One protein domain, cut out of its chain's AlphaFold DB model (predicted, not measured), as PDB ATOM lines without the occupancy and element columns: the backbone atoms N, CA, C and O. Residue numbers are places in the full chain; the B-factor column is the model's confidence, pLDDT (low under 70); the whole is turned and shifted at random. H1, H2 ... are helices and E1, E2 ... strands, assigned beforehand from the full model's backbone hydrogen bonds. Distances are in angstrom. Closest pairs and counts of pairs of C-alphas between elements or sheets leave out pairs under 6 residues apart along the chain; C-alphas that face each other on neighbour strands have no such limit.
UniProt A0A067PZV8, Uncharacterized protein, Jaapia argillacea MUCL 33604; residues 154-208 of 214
ATOM      1  N   LYS A 154      32.685 -16.992  -1.479       88.44
ATOM      2  CA  LYS A 154      34.120 -17.169  -1.173       88.44
ATOM      3  C   LYS A 154      34.985 -17.118  -2.432       88.44
ATOM      4  O   LYS A 154      36.059 -16.518  -2.434       88.44
ATOM      5  N   LYS A 155      34.505 -17.735  -3.514       85.75
ATOM      6  CA  LYS A 155      35.205 -17.777  -4.800       85.75
ATOM      7  C   LYS A 155      35.188 -16.401  -5.466       85.75
ATOM      8  O   LYS A 155      36.212 -15.981  -5.995       85.75
ATOM      9  N   LEU A 156      34.071 -15.676  -5.352       86.56
ATOM     10  CA  LEU A 156      33.909 -14.291  -5.792       86.56
ATOM     11  C   LEU A 156      34.929 -13.365  -5.120       86.56
ATOM     12  O   LEU A 156      35.690 -12.696  -5.818       86.56
ATOM     13  N   ALA A 157      35.044 -13.418  -3.790       87.62
ATOM     14  CA  ALA A 157      36.043 -12.644  -3.055       87.62
ATOM     15  C   ALA A 157      37.488 -12.989  -3.474       87.62
ATOM     16  O   ALA A 157      38.335 -12.103  -3.620       87.62
ATOM     17  N   GLN A 158      37.783 -14.271  -3.718       89.50
ATOM     18  CA  GLN A 158      39.105 -14.704  -4.178       89.50
ATOM     19  C   GLN A 158      39.440 -14.165  -5.575       89.50
ATOM     20  O   GLN A 158      40.569 -13.726  -5.808       89.50
ATOM     21  N   MET A 159      38.482 -14.164  -6.501       85.19
ATOM     22  CA  MET A 159      38.709 -13.607  -7.837       85.19
ATOM     23  C   MET A 159      38.854 -12.095  -7.812       85.19
ATOM     24  O   MET A 159      39.765 -11.600  -8.462       85.19
ATOM     25  N   GLN A 160      38.046 -11.376  -7.027       88.56
ATOM     26  CA  GLN A 160      38.205  -9.929  -6.852       88.56
ATOM     27  C   GLN A 160      39.600  -9.587  -6.310       88.56
ATOM     28  O   GLN A 160      40.260  -8.667  -6.792       88.56
ATOM     29  N   LYS A 161      40.112 -10.383  -5.360       88.50
ATOM     30  CA  LYS A 161      41.480 -10.235  -4.845       88.50
ATOM     31  C   LYS A 161      42.539 -10.480  -5.926       88.50
ATOM     32  O   LYS A 161      43.503  -9.720  -6.024       88.50
ATOM     33  N   LEU A 162      42.372 -11.526  -6.736       87.25
ATOM     34  CA  LEU A 162      43.267 -11.841  -7.857       87.25
ATOM     35  C   LEU A 162      43.223 -10.765  -8.947       87.25
ATOM     36  O   LEU A 162      44.259 -10.421  -9.507       87.25
ATOM     37  N   GLU A 163      42.048 -10.222  -9.243       87.50
ATOM     38  CA  GLU A 163      41.854  -9.146 -10.212       87.50
ATOM     39  C   GLU A 163      42.550  -7.863  -9.753       87.50
ATOM     40  O   GLU A 163      43.323  -7.274 -10.509       87.50
ATOM     41  N   LEU A 164      42.408  -7.512  -8.475       87.81
ATOM     42  CA  LEU A 164      43.107  -6.386  -7.865       87.81
ATOM     43  C   LEU A 164      44.633  -6.585  -7.868       87.81
ATOM     44  O   LEU A 164      45.386  -5.650  -8.153       87.81
ATOM     45  N   MET A 165      45.120  -7.808  -7.626       85.56
ATOM     46  CA  MET A 165      46.547  -8.136  -7.741       85.56
ATOM     47  C   MET A 165      47.056  -7.998  -9.185       85.56
ATOM     48  O   MET A 165      48.134  -7.436  -9.396       85.56
ATOM     49  N   LYS A 166      46.289  -8.468 -10.177       87.19
ATOM     50  CA  LYS A 166      46.624  -8.352 -11.608       87.19
ATOM     51  C   LYS A 166      46.625  -6.900 -12.078       87.19
ATOM     52  O   LYS A 166      47.539  -6.510 -12.801       87.19
ATOM     53  N   MET A 167      45.656  -6.103 -11.629       85.31
ATOM     54  CA  MET A 167      45.593  -4.666 -11.895       85.31
ATOM     55  C   MET A 167      46.858  -3.963 -11.387       85.31
ATOM     56  O   MET A 167      47.481  -3.219 -12.138       85.31
ATOM     57  N   ARG A 168      47.295  -4.259 -10.155       86.50
ATOM     58  CA  ARG A 168      48.532  -3.694  -9.580       86.50
ATOM     59  C   ARG A 168      49.795  -4.103 -10.345       86.50
ATOM     60  O   ARG A 168      50.685  -3.280 -10.509       86.50
ATOM     61  N   HIS A 169      49.878  -5.343 -10.833       83.00
ATOM     62  CA  HIS A 169      51.055  -5.829 -11.573       83.00
ATOM     63  C   HIS A 169      51.164  -5.262 -12.991       83.00
ATOM     64  O   HIS A 169      52.270  -5.079 -13.488       83.00
ATOM     65  N   ARG A 170      50.033  -5.005 -13.656       84.69
ATOM     66  CA  ARG A 170      50.003  -4.481 -15.032       84.69
ATOM     67  C   ARG A 170      50.047  -2.953 -15.104       84.69
ATOM     68  O   ARG A 170      50.110  -2.412 -16.204       84.69
ATOM     69  N   ALA A 171      49.991  -2.264 -13.966       86.69
ATOM     70  CA  ALA A 171      49.958  -0.811 -13.920       86.69
ATOM     71  C   ALA A 171      51.297  -0.191 -14.347       86.69
ATOM     72  O   ALA A 171      52.339  -0.454 -13.743       86.69
ATOM     73  N   ALA A 172      51.256   0.678 -15.355       86.38
ATOM     74  CA  ALA A 172      52.406   1.462 -15.797       86.38
ATOM     75  C   ALA A 172      52.536   2.769 -14.987       86.38
ATOM     76  O   ALA A 172      51.524   3.277 -14.506       86.38
ATOM     77  N   PRO A 173      53.741   3.344 -14.829       87.50
ATOM     78  CA  PRO A 173      53.889   4.684 -14.259       87.50
ATOM     79  C   PRO A 173      53.139   5.713 -15.112       87.50
ATOM     80  O   PRO A 173      53.279   5.714 -16.336       87.50
ATOM     81  N   GLY A 174      52.310   6.541 -14.477       83.06
ATOM     82  CA  GLY A 174      51.588   7.622 -15.147       83.06
ATOM     83  C   GLY A 174      52.476   8.826 -15.464       83.06
ATOM     84  O   GLY A 174      52.305   9.450 -16.508       83.06
ATOM     85  N   ASP A 175      53.467   9.096 -14.610       81.88
ATOM     86  CA  ASP A 175      54.454  10.150 -14.823       81.88
ATOM     87  C   ASP A 175      55.748   9.593 -15.441       81.88
ATOM     88  O   ASP A 175      56.296   8.605 -14.945       81.88
ATOM     89  N   PRO A 176      56.322  10.250 -16.469       78.31
ATOM     90  CA  PRO A 176      57.542   9.783 -17.138       78.31
ATOM     91  C   PRO A 176      58.793   9.841 -16.244       78.31
ATOM     92  O   PRO A 176      59.833   9.279 -16.583       78.31
ATOM     93  N   ARG A 177      58.709  10.540 -15.104       76.38
ATOM     94  CA  ARG A 177      59.799  10.693 -14.130       76.38
ATOM     95  C   ARG A 177      59.818   9.577 -13.085       76.38
ATOM     96  O   ARG A 177      60.860   9.353 -12.468       76.38
ATOM     97  N   ASP A 178      58.704   8.871 -12.907       75.19
ATOM     98  CA  ASP A 178      58.547   7.857 -11.873       75.19
ATOM     99  C   ASP A 178      58.873   6.456 -12.408       75.19
ATOM    100  O   ASP A 178      58.342   5.994 -13.417       75.19
ATOM    101  N   LYS A 179      59.770   5.746 -11.713       75.00
ATOM    102  CA  LYS A 179      60.159   4.363 -12.036       75.00
ATOM    103  C   LYS A 179      59.502   3.401 -11.051       75.00
ATOM    104  O   LYS A 179      59.369   3.694  -9.870       75.00
ATOM    105  N   SER A 180      59.164   2.191 -11.488       68.12
ATOM    106  CA  SER A 180      58.536   1.163 -10.636       68.12
ATOM    107  C   SER A 180      59.386   0.698  -9.440       68.12
ATOM    108  O   SER A 180      58.867  -0.028  -8.598       68.12
ATOM    109  N   ALA A 181      60.651   1.110  -9.334       69.75
ATOM    110  CA  ALA A 181      61.525   0.834  -8.193       69.75
ATOM    111  C   ALA A 181      61.547   1.955  -7.135       69.75
ATOM    112  O   ALA A 181      62.061   1.732  -6.044       69.75
ATOM    113  N   SER A 182      61.022   3.155  -7.426       69.00
ATOM    114  CA  SER A 182      61.186   4.315  -6.536       69.00
ATOM    115  C   SER A 182      60.163   4.402  -5.401       69.00
ATOM    116  O   SER A 182      60.415   5.120  -4.438       69.00
ATOM    117  N   LEU A 183      59.021   3.706  -5.484       71.50
ATOM    118  CA  LEU A 183      57.914   3.849  -4.523       71.50
ATOM    119  C   LEU A 183      57.318   2.502  -4.106       71.50
ATOM    120  O   LEU A 183      57.085   1.642  -4.952       71.50
ATOM    121  N   GLY A 184      57.000   2.336  -2.822       77.44
ATOM    122  CA  GLY A 184      56.269   1.172  -2.306       77.44
ATOM    123  C   GLY A 184      54.842   1.075  -2.862       77.44
ATOM    124  O   GLY A 184      54.274   2.058  -3.336       77.44
ATOM    125  N   MET A 185      54.248  -0.122  -2.846       72.75
ATOM    126  CA  MET A 185      52.898  -0.356  -3.394       72.75
ATOM    127  C   MET A 185      51.796   0.416  -2.643       72.75
ATOM    128  O   MET A 185      50.746   0.706  -3.213       72.75
ATOM    129  N   ASP A 186      52.031   0.751  -1.377       79.62
ATOM    130  CA  ASP A 186      51.157   1.498  -0.469       79.62
ATOM    131  C   ASP A 186      51.039   2.989  -0.834       79.62
ATOM    132  O   ASP A 186      49.970   3.587  -0.665       79.62
ATOM    133  N   GLN A 187      52.092   3.559  -1.426       83.31
ATOM    134  CA  GLN A 187      52.177   4.966  -1.837       83.31
ATOM    135  C   GLN A 187      51.672   5.214  -3.268       83.31
ATOM    136  O   GLN A 187      51.697   6.349  -3.748       83.31
ATOM    137  N   ARG A 188      51.194   4.169  -3.961       86.75
ATOM    138  CA  ARG A 188      50.716   4.238  -5.351       86.75
ATOM    139  C   ARG A 188      49.191   4.284  -5.429       86.75
ATOM    140  O   ARG A 188      48.498   3.427  -4.876       86.75
ATOM    141  N   LEU A 189      48.659   5.248  -6.169       86.94
ATOM    142  CA  LEU A 189      47.254   5.331  -6.564       86.94
ATOM    143  C   LEU A 189      47.099   4.724  -7.962       86.94
ATOM    144  O   LEU A 189      47.756   5.189  -8.883       86.94
ATOM    145  N   HIS A 190      46.266   3.693  -8.124       86.31
ATOM    146  CA  HIS A 190      46.088   2.987  -9.400       86.31
ATOM    147  C   HIS A 190      44.774   3.412 -10.061       86.31
ATOM    148  O   HIS A 190      43.727   3.357  -9.422       86.31
ATOM    149  N   LEU A 191      44.824   3.796 -11.334       86.69
ATOM    150  CA  LEU A 191      43.683   4.261 -12.122       86.69
ATOM    151  C   LEU A 191      43.600   3.463 -13.424       86.69
ATOM    152  O   LEU A 191      44.617   3.215 -14.067       86.69
ATOM    153  N   ARG A 192      42.390   3.059 -13.819       85.00
ATOM    154  CA  ARG A 192      42.123   2.462 -15.133       85.00
ATOM    155  C   ARG A 192      41.582   3.555 -16.049       85.00
ATOM    156  O   ARG A 192      40.563   4.153 -15.725       85.00
ATOM    157  N   VAL A 193      42.264   3.812 -17.161       84.50
ATOM    158  CA  VAL A 193      41.885   4.831 -18.146       84.50
ATOM    159  C   VAL A 193      41.472   4.127 -19.435       84.50
ATOM    160  O   VAL A 193      42.276   3.420 -20.038       84.50
ATOM    161  N   SER A 194      40.222   4.300 -19.851       83.62
ATOM    162  CA  SER A 194      39.678   3.792 -21.117       83.62
ATOM    163  C   SER A 194      39.372   4.966 -22.045       83.62
ATOM    164  O   SER A 194      38.627   5.867 -21.662       83.62
ATOM    165  N   LEU A 195      39.951   4.968 -23.247       77.19
ATOM    166  CA  LEU A 195      39.686   5.974 -24.275       77.19
ATOM    167  C   LEU A 195      38.769   5.346 -25.337       77.19
ATOM    168  O   LEU A 195      39.231   4.607 -26.201       77.19
ATOM    169  N   GLY A 196      37.465   5.607 -25.237       74.88
ATOM    170  CA  GLY A 196      36.436   4.985 -26.082       74.88
ATOM    171  C   GLY A 196      35.881   3.665 -25.525       74.88
ATOM    172  O   GLY A 196      36.342   3.159 -24.504       74.88
ATOM    173  N   GLU A 197      34.857   3.121 -26.190       65.25
ATOM    174  CA  GLU A 197      34.060   1.980 -25.698       65.25
ATOM    175  C   GLU A 197      34.714   0.598 -25.896       65.25
ATOM    176  O   GLU A 197      34.202  -0.393 -25.383       65.25
ATOM    177  N   ILE A 198      35.826   0.504 -26.637       55.84
ATOM    178  CA  ILE A 198      36.303  -0.777 -27.199       55.84
ATOM    179  C   ILE A 198      37.663  -1.230 -26.636       55.84
ATOM    180  O   ILE A 198      38.012  -2.399 -26.776       55.84
ATOM    181  N   ASP A 199      38.425  -0.360 -25.966       58.06
ATOM    182  CA  ASP A 199      39.755  -0.730 -25.468       58.06
ATOM    183  C   ASP A 199      39.719  -1.134 -23.987       58.06
ATOM    184  O   ASP A 199      39.169  -0.420 -23.140       58.06
ATOM    185  N   ASP A 200      40.320  -2.285 -23.664       62.72
ATOM    186  CA  ASP A 200      40.486  -2.799 -22.303       62.72
ATOM    187  C   ASP A 200      41.407  -1.851 -21.516       62.72
ATOM    188  O   ASP A 200      42.603  -2.092 -21.371       62.72
ATOM    189  N   GLY A 201      40.826  -0.755 -21.014       72.94
ATOM    190  CA  GLY A 201      41.528   0.448 -20.566       72.94
ATOM    191  C   GLY A 201      42.842   0.208 -19.819       72.94
ATOM    192  O   GLY A 201      42.926  -0.633 -18.917       72.94
ATOM    193  N   LYS A 202      43.865   0.987 -20.179       84.25
ATOM    194  CA  LYS A 202      45.219   0.891 -19.638       84.25
ATOM    195  C   LYS A 202      45.247   1.332 -18.177       84.25
ATOM    196  O   LYS A 202      44.646   2.335 -17.792       84.25
ATOM    197  N   VAL A 203      45.954   0.568 -17.348       88.12
ATOM    198  CA  VAL A 203      46.094   0.871 -15.922       88.12
ATOM    199  C   VAL A 203      47.374   1.669 -15.706       88.12
ATOM    200  O   VAL A 203      48.458   1.227 -16.091       88.12
ATOM    201  N   PHE A 204      47.244   2.822 -15.061       88.75
ATOM    202  CA  PHE A 204      48.353   3.672 -14.650       88.75
ATOM    203  C   PHE A 204      48.421   3.764 -13.129       88.75
ATOM    204  O   PHE A 204      47.410   3.586 -12.444       88.75
ATOM    205  N   TRP A 205      49.601   4.049 -12.587       89.75
ATOM    206  CA  TRP A 205      49.759   4.408 -11.185       89.75
ATOM    207  C   TRP A 205      50.455   5.762 -11.022       89.75
ATOM    208  O   TRP A 205      51.360   6.096 -11.783       89.75
ATOM    209  N   PHE A 206      50.035   6.511 -10.004       87.44
ATOM    210  CA  PHE A 206      50.568   7.821  -9.628       87.44
ATOM    211  C   PHE A 206      50.968   7.830  -8.153       87.44
ATOM    212  O   PHE A 206      50.486   7.013  -7.359       87.44
ATOM    213  N   ARG A 207      51.841   8.756  -7.761       85.62
ATOM    214  CA  ARG A 207      52.199   8.963  -6.356       85.62
ATOM    215  C   ARG A 207      51.004   9.538  -5.591       85.62
ATOM    216  O   ARG A 207      50.405  10.524  -6.010       85.62
ATOM    217  N   LYS A 208      50.672   8.953  -4.437       84.88
ATOM    218  CA  LYS A 208      49.726   9.568  -3.499       84.88
ATOM    219  C   LYS A 208      50.349  10.851  -2.947       84.88
ATOM    220  O   LYS A 208      51.323  10.796  -2.200       84.88
TER     221      LYS A 208
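This is residues 154 to 208 of the 214 residues of an uncharacterized protein of Jaapia argillacea MUCL 33604 (UniProt A0A067PZV8). A long helix, H1, sticks out by residues 154 to 163 from a small, two-stranded antiparallel hairpin, E1 and E2, and meets it with residues 164 to 170. A long loop, residues 171 to 187, leads from H1 to E1, and its residues 172 to 173 pair in parallel with residues 204 to 205 of E2. The 55 printed residues hold H1, E1, E2 in that order, class mixed; the whole is loose, radius of gyration of the C-alphas 12.7 A, and flat, 39 by 30 by 15 A.

Start at H1, residues 154 to 170, where every O i to N i+4 pair is within hydrogen-bond range. Its closest C-alphas to E2, residues 202 to 207, are Arg 170 and Val 203, 6.7 A apart. In the hairpin of E1, residues 188 to 193, and E2, N 191 and O 204 are 2.8 A apart, within hydrogen-bond range; the directions differ by 151 degrees.

Find C-alpha 154 at (34.120, -17.169, -1.173); H1 runs 24.6 A from there. E1 spans 15.6 A; E2 spans 17.0 A, ending at C-alpha 207, (52.199, 8.963, -6.356).

The farthest C-alphas, Lys 154 and Arg 177, are 40.0 A apart. The printed part has no cut; H1 to E1 is a long link. Look for pLDDT under 70 at residues 180 to 182 and 197 to 200.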